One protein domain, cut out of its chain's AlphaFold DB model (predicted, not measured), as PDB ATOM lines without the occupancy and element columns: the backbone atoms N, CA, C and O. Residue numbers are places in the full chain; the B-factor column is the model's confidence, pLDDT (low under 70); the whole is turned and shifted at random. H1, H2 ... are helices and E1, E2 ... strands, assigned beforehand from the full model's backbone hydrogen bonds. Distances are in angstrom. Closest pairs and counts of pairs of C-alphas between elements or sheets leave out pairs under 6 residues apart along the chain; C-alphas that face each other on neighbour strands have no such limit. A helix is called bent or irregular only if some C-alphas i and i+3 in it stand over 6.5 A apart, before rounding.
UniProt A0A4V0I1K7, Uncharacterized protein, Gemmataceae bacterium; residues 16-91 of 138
ATOM      1  N   PRO A  16     -19.256 -42.962 142.892       91.94
ATOM      2  CA  PRO A  16     -18.511 -44.175 143.224       91.94
ATOM      3  C   PRO A  16     -18.087 -44.167 144.699       91.94
ATOM      4  O   PRO A  16     -17.952 -43.104 145.308       91.94
ATOM      5  N   ALA A  17     -17.817 -45.345 145.272       91.12
ATOM      6  CA  ALA A  17     -17.467 -45.486 146.693       91.12
ATOM      7  C   ALA A  17     -16.312 -44.564 147.131       91.12
ATOM      8  O   ALA A  17     -16.371 -43.973 148.202       91.12
ATOM      9  N   ALA A  18     -15.299 -44.361 146.282       91.31
ATOM     10  CA  ALA A  18     -14.180 -43.467 146.583       91.31
ATOM     11  C   ALA A  18     -14.612 -42.013 146.860       91.31
ATOM     12  O   ALA A  18     -14.049 -41.358 147.732       91.31
ATOM     13  N   LYS A  19     -15.639 -41.514 146.161       92.44
ATOM     14  CA  LYS A  19     -16.157 -40.147 146.335       92.44
ATOM     15  C   LYS A  19     -17.057 -40.004 147.567       92.44
ATOM     16  O   LYS A  19     -17.247 -38.889 148.037       92.44
ATOM     17  N   TRP A  20     -17.553 -41.111 148.122       91.25
ATOM     18  CA  TRP A  20     -18.301 -41.117 149.383       91.25
ATOM     19  C   TRP A  20     -17.408 -41.003 150.618       91.25
ATOM     20  O   TRP A  20     -17.879 -40.530 151.648       91.25
ATOM     21  N   VAL A  21     -16.132 -41.399 150.527       90.75
ATOM     22  CA  VAL A  21     -15.187 -41.343 151.657       90.75
ATOM     23  C   VAL A  21     -15.126 -39.945 152.286       90.75
ATOM     24  O   VAL A  21     -15.445 -39.854 153.467       90.75
ATOM     25  N   PRO A  22     -14.798 -38.857 151.556       90.31
ATOM     26  CA  PRO A  22     -14.701 -37.529 152.168       90.31
ATOM     27  C   PRO A  22     -16.041 -37.015 152.713       90.31
ATOM     28  O   PRO A  22     -16.054 -36.284 153.695       90.31
ATOM     29  N   ILE A  23     -17.169 -37.420 152.119       90.00
ATOM     30  CA  ILE A  23     -18.511 -37.021 152.575       90.00
ATOM     31  C   ILE A  23     -18.806 -37.630 153.950       90.00
ATOM     32  O   ILE A  23     -19.282 -36.941 154.847       90.00
ATOM     33  N   LEU A  24     -18.521 -38.922 154.122       87.81
ATOM     34  CA  LEU A  24     -18.751 -39.614 155.391       87.81
ATOM     35  C   LEU A  24     -17.759 -39.188 156.469       87.81
ATOM     36  O   LEU A  24     -18.134 -39.132 157.635       87.81
ATOM     37  N   ASP A  25     -16.533 -38.853 156.073       88.06
ATOM     38  CA  ASP A  25     -15.506 -38.340 156.979       88.06
ATOM     39  C   ASP A  25     -15.903 -36.966 157.529       88.06
ATOM     40  O   ASP A  25     -15.931 -36.774 158.741       88.06
ATOM     41  N   ALA A  26     -16.337 -36.052 156.653       86.56
ATOM     42  CA  ALA A  26     -16.858 -34.745 157.051       86.56
ATOM     43  C   ALA A  26     -18.113 -34.847 157.936       86.56
ATOM     44  O   ALA A  26     -18.349 -33.984 158.777       86.56
ATOM     45  N   ALA A  27     -18.907 -35.909 157.771       82.69
ATOM     46  CA  ALA A  27     -20.077 -36.185 158.600       82.69
ATOM     47  C   ALA A  27     -19.756 -36.941 159.906       82.69
ATOM     48  O   ALA A  27     -20.667 -37.185 160.694       82.69
ATOM     49  N   GLY A  28     -18.506 -37.371 160.130       84.50
ATOM     50  CA  GLY A  28     -18.139 -38.218 161.273       84.50
ATOM     51  C   GLY A  28     -18.798 -39.605 161.259       84.50
ATOM     52  O   GLY A  28     -18.888 -40.266 162.289       84.50
ATOM     53  N   LEU A  29     -19.275 -40.058 160.095       81.06
ATOM     54  CA  LEU A  29     -20.005 -41.319 159.912       81.06
ATOM     55  C   LEU A  29     -19.100 -42.463 159.448       81.06
ATOM     56  O   LEU A  29     -19.588 -43.485 158.961       81.06
ATOM     57  N   THR A  30     -17.786 -42.299 159.567       79.00
ATOM     58  CA  THR A  30     -16.803 -43.287 159.133       79.00
ATOM     59  C   THR A  30     -16.910 -44.551 160.004       79.00
ATOM     60  O   THR A  30     -16.624 -44.499 161.199       79.00
ATOM     61  N   PRO A  31     -17.298 -45.715 159.444       77.25
ATOM     62  CA  PRO A  31     -17.267 -46.991 160.153       77.25
ATOM     63  C   PRO A  31     -15.882 -47.257 160.737       77.25
ATOM     64  O   PRO A  31     -14.877 -47.004 160.075       77.25
ATOM     65  N   GLN A  32     -15.804 -47.874 161.912       80.81
ATOM     66  CA  GLN A  32     -14.512 -48.215 162.519       80.81
ATOM     67  C   GLN A  32     -13.645 -49.095 161.601       80.81
ATOM     68  O   GLN A  32     -12.448 -48.873 161.467       80.81
ATOM     69  N   ALA A  33     -14.275 -49.980 160.821       70.12
ATOM     70  CA  ALA A  33     -13.601 -50.786 159.803       70.12
ATOM     71  C   ALA A  33     -12.860 -49.960 158.726       70.12
ATOM     72  O   ALA A  33     -11.913 -50.459 158.110       70.12
ATOM     73  N   LEU A  34     -13.293 -48.719 158.471       79.56
ATOM     74  CA  LEU A  34     -12.642 -47.772 157.565       79.56
ATOM     75  C   LEU A  34     -11.448 -47.062 158.212       79.56
ATOM     76  O   LEU A  34     -10.539 -46.687 157.474       79.56
ATOM     77  N   ALA A  35     -11.426 -46.920 159.540       79.81
ATOM     78  CA  ALA A  35     -10.265 -46.415 160.273       79.81
ATOM     79  C   ALA A  35      -9.083 -47.399 160.188       79.81
ATOM     80  O   ALA A  35      -7.939 -46.984 160.035       79.81
ATOM     81  N   ASP A  36      -9.366 -48.705 160.150       83.81
ATOM     82  CA  ASP A  36      -8.336 -49.746 160.017       83.81
ATOM     83  C   ASP A  36      -7.684 -49.803 158.620       83.81
ATOM     84  O   ASP A  36      -6.731 -50.551 158.393       83.81
ATOM     85  N   ALA A  37      -8.221 -49.091 157.623       89.44
ATOM     86  CA  ALA A  37      -7.666 -49.068 156.272       89.44
ATOM     87  C   ALA A  37      -6.687 -47.898 156.093       89.44
ATOM     88  O   ALA A  37      -7.089 -46.743 155.997       89.44
ATOM     89  N   LYS A  38      -5.395 -48.224 155.962       86.19
ATOM     90  CA  LYS A  38      -4.302 -47.244 155.838       86.19
ATOM     91  C   LYS A  38      -4.238 -46.529 154.484       86.19
ATOM     92  O   LYS A  38      -3.676 -45.444 154.403       86.19
ATOM     93  N   THR A  39      -4.777 -47.124 153.418       91.75
ATOM     94  CA  THR A  39      -4.691 -46.555 152.061       91.75
ATOM     95  C   THR A  39      -6.044 -46.026 151.576       91.75
ATOM     96  O   THR A  39      -7.077 -46.643 151.861       91.75
ATOM     97  N   PRO A  40      -6.077 -44.933 150.787       88.88
ATOM     98  CA  PRO A  40      -7.320 -44.399 150.219       88.88
ATOM     99  C   PRO A  40      -8.090 -45.435 149.392       88.88
ATOM    100  O   PRO A  40      -9.315 -45.518 149.458       88.88
ATOM    101  N   HIS A  41      -7.361 -46.278 148.657       89.62
ATOM    102  CA  HIS A  41      -7.943 -47.356 147.867       89.62
ATOM    103  C   HIS A  41      -8.604 -48.431 148.747       89.62
ATOM    104  O   HIS A  41      -9.758 -48.793 148.516       89.62
ATOM    105  N   ALA A  42      -7.928 -48.886 149.810       90.50
ATOM    106  CA  ALA A  42      -8.509 -49.846 150.750       90.50
ATOM    107  C   ALA A  42      -9.730 -49.268 151.484       90.50
ATOM    108  O   ALA A  42     -10.714 -49.984 151.685       90.50
ATOM    109  N   ARG A  43      -9.709 -47.968 151.827       91.06
ATOM    110  CA  ARG A  43     -10.878 -47.255 152.370       91.06
ATOM    111  C   ARG A  43     -12.046 -47.311 151.384       91.06
ATOM    112  O   ARG A  43     -13.135 -47.725 151.769       91.06
ATOM    113  N   ALA A  44     -11.825 -46.989 150.110       90.56
ATOM    114  CA  ALA A  44     -12.872 -47.041 149.088       90.56
ATOM    115  C   ALA A  44     -13.473 -48.450 148.910       90.56
ATOM    116  O   ALA A  44     -14.693 -48.576 148.796       90.56
ATOM    117  N   ILE A  45     -12.654 -49.511 148.941       90.50
ATOM    118  CA  ILE A  45     -13.132 -50.904 148.859       90.50
ATOM    119  C   ILE A  45     -13.995 -51.260 150.072       90.50
ATOM    120  O   ILE A  45     -15.136 -51.698 149.904       90.50
ATOM    121  N   LYS A  46     -13.480 -51.050 151.292       91.81
ATOM    122  CA  LYS A  46     -14.226 -51.338 152.528       91.81
ATOM    123  C   LYS A  46     -15.518 -50.529 152.598       91.81
ATOM    124  O   LYS A  46     -16.556 -51.056 152.992       91.81
ATOM    125  N   LEU A  47     -15.479 -49.272 152.158       91.62
ATOM    126  CA  LEU A  47     -16.672 -48.444 152.069       91.62
ATOM    127  C   LEU A  47     -17.671 -48.993 151.056       91.62
ATOM    128  O   LEU A  47     -18.855 -49.067 151.356       91.62
ATOM    129  N   GLY A  48     -17.217 -49.429 149.882       90.94
ATOM    130  CA  GLY A  48     -18.079 -50.061 148.887       90.94
ATOM    131  C   GLY A  48     -18.762 -51.327 149.412       90.94
ATOM    132  O   GLY A  48     -19.951 -51.528 149.157       90.94
ATOM    133  N   GLN A  49     -18.047 -52.152 150.183       91.38
ATOM    134  CA  GLN A  49     -18.611 -53.329 150.856       91.38
ATOM    135  C   GLN A  49     -19.655 -52.930 151.906       91.38
ATOM    136  O   GLN A  49     -20.759 -53.477 151.921       91.38
ATOM    137  N   TRP A  50     -19.336 -51.937 152.740       91.00
ATOM    138  CA  TRP A  50     -20.247 -51.427 153.762       91.00
ATOM    139  C   TRP A  50     -21.519 -50.822 153.153       91.00
ATOM    140  O   TRP A  50     -22.623 -51.187 153.550       91.00
ATOM    141  N   LEU A  51     -21.380 -49.964 152.136       90.75
ATOM    142  CA  LEU A  51     -22.498 -49.367 151.403       90.75
ATOM    143  C   LEU A  51     -23.346 -50.445 150.728       90.75
ATOM    144  O   LEU A  51     -24.565 -50.420 150.858       90.75
ATOM    145  N   SER A  52     -22.720 -51.431 150.075       90.88
ATOM    146  CA  SER A  52     -23.432 -52.548 149.439       90.88
ATOM    147  C   SER A  52     -24.349 -53.288 150.418       90.88
ATOM    148  O   SER A  52     -25.463 -53.638 150.044       90.88
ATOM    149  N   ALA A  53     -23.933 -53.475 151.674       91.31
ATOM    150  CA  ALA A  53     -24.749 -54.126 152.704       91.31
ATOM    151  C   ALA A  53     -25.937 -53.271 153.202       91.31
ATOM    152  O   ALA A  53     -26.847 -53.782 153.865       91.31
ATOM    153  N   LYS A  54     -25.925 -51.964 152.917       90.62
ATOM    154  CA  LYS A  54     -26.960 -50.995 153.307       90.62
ATOM    155  C   LYS A  54     -27.899 -50.616 152.161       90.62
ATOM    156  O   LYS A  54     -28.913 -49.972 152.416       90.62
ATOM    157  N   VAL A  55     -27.593 -51.020 150.926       93.25
ATOM    158  CA  VAL A  55     -28.462 -50.776 149.768       93.25
ATOM    159  C   VAL A  55     -29.863 -51.337 150.030       93.25
ATOM    160  O   VAL A  55     -30.016 -52.453 150.522       93.25
ATOM    161  N   GLY A  56     -30.885 -50.546 149.706       92.00
ATOM    162  CA  GLY A  56     -32.294 -50.911 149.851       92.00
ATOM    163  C   GLY A  56     -32.840 -50.840 151.278       92.00
ATOM    164  O   GLY A  56     -34.031 -51.066 151.464       92.00
ATOM    165  N   ARG A  57     -32.019 -50.514 152.285       93.38
ATOM    166  CA  ARG A  57     -32.517 -50.276 153.645       93.38
ATOM    167  C   ARG A  57     -33.074 -48.861 153.764       93.38
ATOM    168  O   ARG A  57     -32.392 -47.901 153.407       93.38
ATOM    169  N   GLU A  58     -34.282 -48.750 154.310       92.06
ATOM    170  CA  GLU A  58     -34.854 -47.473 154.738       92.06
ATOM    171  C   GLU A  58     -34.192 -47.026 156.041       92.06
ATOM    172  O   GLU A  58     -34.112 -47.795 157.002       92.06
ATOM    173  N   MET A  59     -33.720 -45.780 156.081       89.19
ATOM    174  CA  MET A  59     -33.229 -45.139 157.298       89.19
ATOM    175  C   MET A  59     -33.968 -43.818 157.523       89.19
ATOM    176  O   MET A  59     -34.116 -43.048 156.572       89.19
ATOM    177  N   PRO A  60     -34.437 -43.532 158.750       90.94
ATOM    178  CA  PRO A  60     -35.032 -42.239 159.057       90.94
ATOM    179  C   PRO A  60     -33.974 -41.138 158.930       90.94
ATOM    180  O   PRO A  60     -32.821 -41.326 159.325       90.94
ATOM    181  N   VAL A  61     -34.363 -39.993 158.378       90.12
ATOM    182  CA  VAL A  61     -33.504 -38.813 158.239       90.12
ATOM    183  C   VAL A  61     -34.224 -37.569 158.718       90.12
ATOM    184  O   VAL A  61     -35.415 -37.401 158.472       90.12
ATOM    185  N   CYS A  62     -33.477 -36.682 159.369       89.00
ATOM    186  CA  CYS A  62     -33.952 -35.371 159.783       89.00
ATOM    187  C   CYS A  62     -32.992 -34.311 159.238       89.00
ATOM    188  O   CYS A  62     -31.802 -34.351 159.541       89.00
ATOM    189  N   VAL A  63     -33.490 -33.375 158.429       86.38
ATOM    190  CA  VAL A  63     -32.685 -32.290 157.845       86.38
ATOM    191  C   VAL A  63     -33.467 -30.989 157.937       86.38
ATOM    192  O   VAL A  63     -34.587 -30.903 157.441       86.38
ATOM    193  N   GLY A  64     -32.887 -29.972 158.584       85.06
ATOM    194  CA  GLY A  64     -33.496 -28.639 158.677       85.06
ATOM    195  C   GLY A  64     -34.917 -28.645 159.255       85.06
ATOM    196  O   GLY A  64     -35.790 -27.961 158.733       85.06
ATOM    197  N   GLY A  65     -35.177 -29.479 160.270       86.94
ATOM    198  CA  GLY A  65     -36.499 -29.607 160.900       86.94
ATOM    199  C   GLY A  65     -37.523 -30.440 160.118       86.94
ATOM    200  O   GLY A  65     -38.655 -30.576 160.569       86.94
ATOM    201  N   ARG A  66     -37.151 -31.024 158.972       87.81
ATOM    202  CA  ARG A  66     -37.997 -31.964 158.221       87.81
ATOM    203  C   ARG A  66     -37.556 -33.394 158.478       87.81
ATOM    204  O   ARG A  66     -36.363 -33.682 158.383       87.81
ATOM    205  N   SER A  67     -38.507 -34.279 158.765       90.94
ATOM    206  CA  SER A  67     -38.277 -35.721 158.842       90.94
ATOM    207  C   SER A  67     -38.622 -36.406 157.521       90.94
ATOM    208  O   SER A  67     -39.425 -35.920 156.720       90.94
ATOM    209  N   GLY A  68     -37.990 -37.541 157.274       93.12
ATOM    210  CA  GLY A  68     -38.295 -38.388 156.139       93.12
ATOM    211  C   GLY A  68     -37.561 -39.713 156.208       93.12
ATOM    212  O   GLY A  68     -36.969 -40.089 157.223       93.12
ATOM    213  N   LYS A  69     -37.566 -40.412 155.081       93.19
ATOM    214  CA  LYS A  69     -36.896 -41.687 154.876       93.19
ATOM    215  C   LYS A  69     -35.863 -41.552 153.773       93.19
ATOM    216  O   LYS A  69     -36.168 -41.064 152.689       93.19
ATOM    217  N   ALA A  70     -34.656 -42.026 154.033       93.31
ATOM    218  CA  ALA A  70     -33.605 -42.162 153.046       93.31
ATOM    219  C   ALA A  70     -33.402 -43.633 152.685       93.31
ATOM    220  O   ALA A  70     -33.339 -44.496 153.561       93.31
ATOM    221  N   VAL A  71     -33.245 -43.909 151.395       94.50
ATOM    222  CA  VAL A  71     -32.903 -45.230 150.870       94.50
ATOM    223  C   VAL A  71     -31.632 -45.116 150.051       94.50
ATOM    224  O   VAL A  71     -31.557 -44.356 149.086       94.50
ATOM    225  N   LEU A  72     -30.619 -45.898 150.419       93.62
ATOM    226  CA  LEU A  72     -29.413 -46.017 149.611       93.62
ATOM    227  C   LEU A  72     -29.705 -46.910 148.400       93.62
ATOM    228  O   LEU A  72     -30.098 -48.069 148.543       93.62
ATOM    229  N   ARG A  73     -29.478 -46.384 147.203       93.62
ATOM    230  CA  ARG A  73     -29.663 -47.076 145.929       93.62
ATOM    231  C   ARG A  73     -28.328 -47.229 145.209       93.62
ATOM    232  O   ARG A  73     -27.363 -46.516 145.485       93.62
ATOM    233  N   VAL A  74     -28.281 -48.174 144.274       91.69
ATOM    234  CA  VAL A  74     -27.099 -48.456 143.458       91.69
ATOM    235  C   VAL A  74     -27.475 -48.496 141.982       91.69
ATOM    236  O   VAL A  74     -28.503 -49.058 141.615       91.69
ATOM    237  N   ILE A  75     -26.625 -47.920 141.136       89.12
ATOM    238  CA  ILE A  75     -26.681 -48.050 139.679       89.12
ATOM    239  C   ILE A  75     -25.392 -48.709 139.207       89.12
ATOM    240  O   ILE A  75     -24.290 -48.284 139.565       89.12
ATOM    241  N   GLY A  76     -25.532 -49.745 138.382       81.19
ATOM    242  CA  GLY A  76     -24.418 -50.301 137.623       81.19
ATOM    243  C   GLY A  76     -24.119 -49.392 136.435       81.19
ATOM    244  O   GLY A  76     -24.940 -49.286 135.525       81.19
ATOM    245  N   ALA A  77     -22.978 -48.698 136.451       64.81
ATOM    246  CA  ALA A  77     -22.659 -47.718 135.411       64.81
ATOM    247  C   ALA A  77     -21.928 -48.327 134.199       64.81
ATOM    248  O   ALA A  77     -22.168 -47.856 133.091       64.81
ATOM    249  N   ARG A  78     -21.094 -49.364 134.394       65.38
ATOM    250  CA  ARG A  78     -20.494 -50.299 133.405       65.38
ATOM    251  C   ARG A  78     -19.408 -51.136 134.117       65.38
ATOM    252  O   ARG A  78     -18.879 -50.707 135.139       65.38
ATOM    253  N   ALA A  79     -19.120 -52.331 133.594       67.75
ATOM    254  CA  ALA A  79     -17.937 -53.176 133.855       67.75
ATOM    255  C   ALA A  79     -17.427 -53.345 135.313       67.75
ATOM    256  O   ALA A  79     -16.230 -53.510 135.505       67.75
ATOM    257  N   ASN A  80     -18.313 -53.393 136.318       70.69
ATOM    258  CA  ASN A  80     -18.039 -53.609 137.762       70.69
ATOM    259  C   ASN A  80     -17.939 -52.360 138.655       70.69
ATOM    260  O   ASN A  80     -17.807 -52.509 139.871       70.69
ATOM    261  N   GLU A  81     -18.085 -51.137 138.133       82.88
ATOM    262  CA  GLU A  81     -18.143 -49.953 139.003       82.88
ATOM    263  C   GLU A  81     -19.575 -49.706 139.515       82.88
ATOM    264  O   GLU A  81     -20.482 -49.329 138.762       82.88
ATOM    265  N   LYS A  82     -19.781 -49.914 140.823       88.75
ATOM    266  CA  LYS A  82     -21.028 -49.568 141.521       88.75
ATOM    267  C   LYS A  82     -21.035 -48.085 141.878       88.75
ATOM    268  O   LYS A  82     -20.127 -47.607 142.561       88.75
ATOM    269  N   ARG A  83     -22.096 -47.378 141.484       92.19
ATOM    270  CA  ARG A  83     -22.344 -45.991 141.897       92.19
ATOM    271  C   ARG A  83     -23.539 -45.932 142.826       92.19
ATOM    272  O   ARG A  83     -24.578 -46.518 142.530       92.19
ATOM    273  N   TYR A  84     -23.384 -45.229 143.936       92.44
ATOM    274  CA  TYR A  84     -24.386 -45.130 144.986       92.44
ATOM    275  C   TYR A  84     -24.997 -43.734 145.001       92.44
ATOM    276  O   TYR A  84     -24.304 -42.742 144.770       92.44
ATOM    277  N   TYR A  85     -26.289 -43.667 145.291       92.88
ATOM    278  CA  TYR A  85     -27.029 -42.428 145.507       92.88
ATOM    279  C   TYR A  85     -28.064 -42.645 146.607       92.88
ATOM    280  O   TYR A  85     -28.495 -43.773 146.847       92.88
ATOM    281  N   VAL A  86     -28.447 -41.570 147.290       91.50
ATOM    282  CA  VAL A  86     -29.475 -41.610 148.331       91.50
ATOM    283  C   VAL A  86     -30.748 -40.996 147.775       91.50
ATOM    284  O   VAL A  86     -30.747 -39.867 147.288       91.50
ATOM    285  N   GLU A  87     -31.825 -41.759 147.843       92.38
ATOM    286  CA  GLU A  87     -33.175 -41.318 147.533       92.38
ATOM    287  C   GLU A  87     -33.843 -40.903 148.844       92.38
ATOM    288  O   GLU A  87     -33.891 -41.704 149.777       92.38
ATOM    289  N   ILE A  88     -34.296 -39.653 148.946       91.38
ATOM    290  CA  ILE A  88     -34.940 -39.133 150.157       91.38
ATOM    291  C   ILE A  88     -36.409 -38.861 149.859       91.38
ATOM    292  O   ILE A  88     -36.734 -38.050 148.992       91.38
ATOM    293  N   THR A  89     -37.274 -39.498 150.634       92.88
ATOM    294  CA  THR A  89     -38.711 -39.248 150.665       92.88
ATOM    295  C   THR A  89     -39.025 -38.503 151.951       92.88
ATOM    296  O   THR A  89     -38.885 -39.058 153.038       92.88
ATOM    297  N   TRP A  90     -39.423 -37.240 151.846       91.00
ATOM    298  CA  TRP A  90     -39.831 -36.450 153.008       91.00
ATOM    299  C   TRP A  90     -41.226 -36.855 153.462       91.00
ATOM    300  O   TRP A  90     -42.121 -37.026 152.627       91.00
ATOM    301  N   ASP A  91     -41.424 -36.959 154.773       85.81
ATOM    302  CA  ASP A  91     -42.771 -37.051 155.310       85.81
ATOM    303  C   ASP A  91     -43.454 -35.711 155.019       85.81
ATOM    304  O   ASP A  91     -42.910 -34.641 155.319       85.81
TER     305      ASP A  91
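This is residues 16 to 91 of the 138 residues of an uncharacterized protein of Gemmataceae bacterium (UniProt A0A4V0I1K7). A long, strongly twisted ribbon of three antiparallel strands has a small cluster of three helices next to it; H1 and H3 cross about perpendicular in that cluster and graze the ribbon, while H2 packs on H3 away from the sheet. The long hairpin of E2 and E3 makes most of the ribbon, with the shorter E1 beside the first part of E2. The printed part has 76 residues, with H1, H2, H3, E1, E2 and E3 in that order, and its class is mixed, helices and strands. It is only just compact, close to loose, with a radius of gyration of the C-alphas of 13.3 A and spans of 39 by 29 by 17 A.

H1, residues 17 to 26, begins at C-alpha (-17.467, -45.486, 146.693) and is 14.9 A long; it is only just irregular, with C-alphas 19 and 22 6.6 A apart. H2 is residues 32 to 35, and H3, residues 40 to 54, is 20.9 A long. E1 is residues 58 to 63, 15.6 A. E2, residues 66 to 78, is 35.5 A and bends by 52 degrees at residue 69. E3, residues 81 to 90, is 29.1 A and ends at C-alpha (-39.831, -36.450, 153.008).

H1 and H3 touch at 90 degrees, about perpendicular, with closest C-alphas Ala 18 and Ala 44 at 4.6 A. H3 touches H2 with residues 43 to 47 alone; the closest C-alphas, Leu 34 and Arg 43, are 5.5 A apart. H1 only grazes the sheet with residues 17 to 20, and H3 only grazes it with residues 48 to 54. E1, E2 and E3 form a meander, each strand the antiparallel neighbour of the one before. In the hairpin E1 and E2, N 61 and O 68 are within hydrogen-bond range at 2.9 A; in the hairpin E2 and E3, N 73 and O 85 are at 2.8 A. Every O i to N i+4 pair is within range in H3, 4 of 6 in H1, and H2 is too short for one.

The C-alphas farthest apart, Gly 65 and Ala 79, are 40.4 A apart. The printed part has no cut, and its links between named elements are tight. Mean pLDDT of the printed part is 87.8, with residues 77 to 79 under 70.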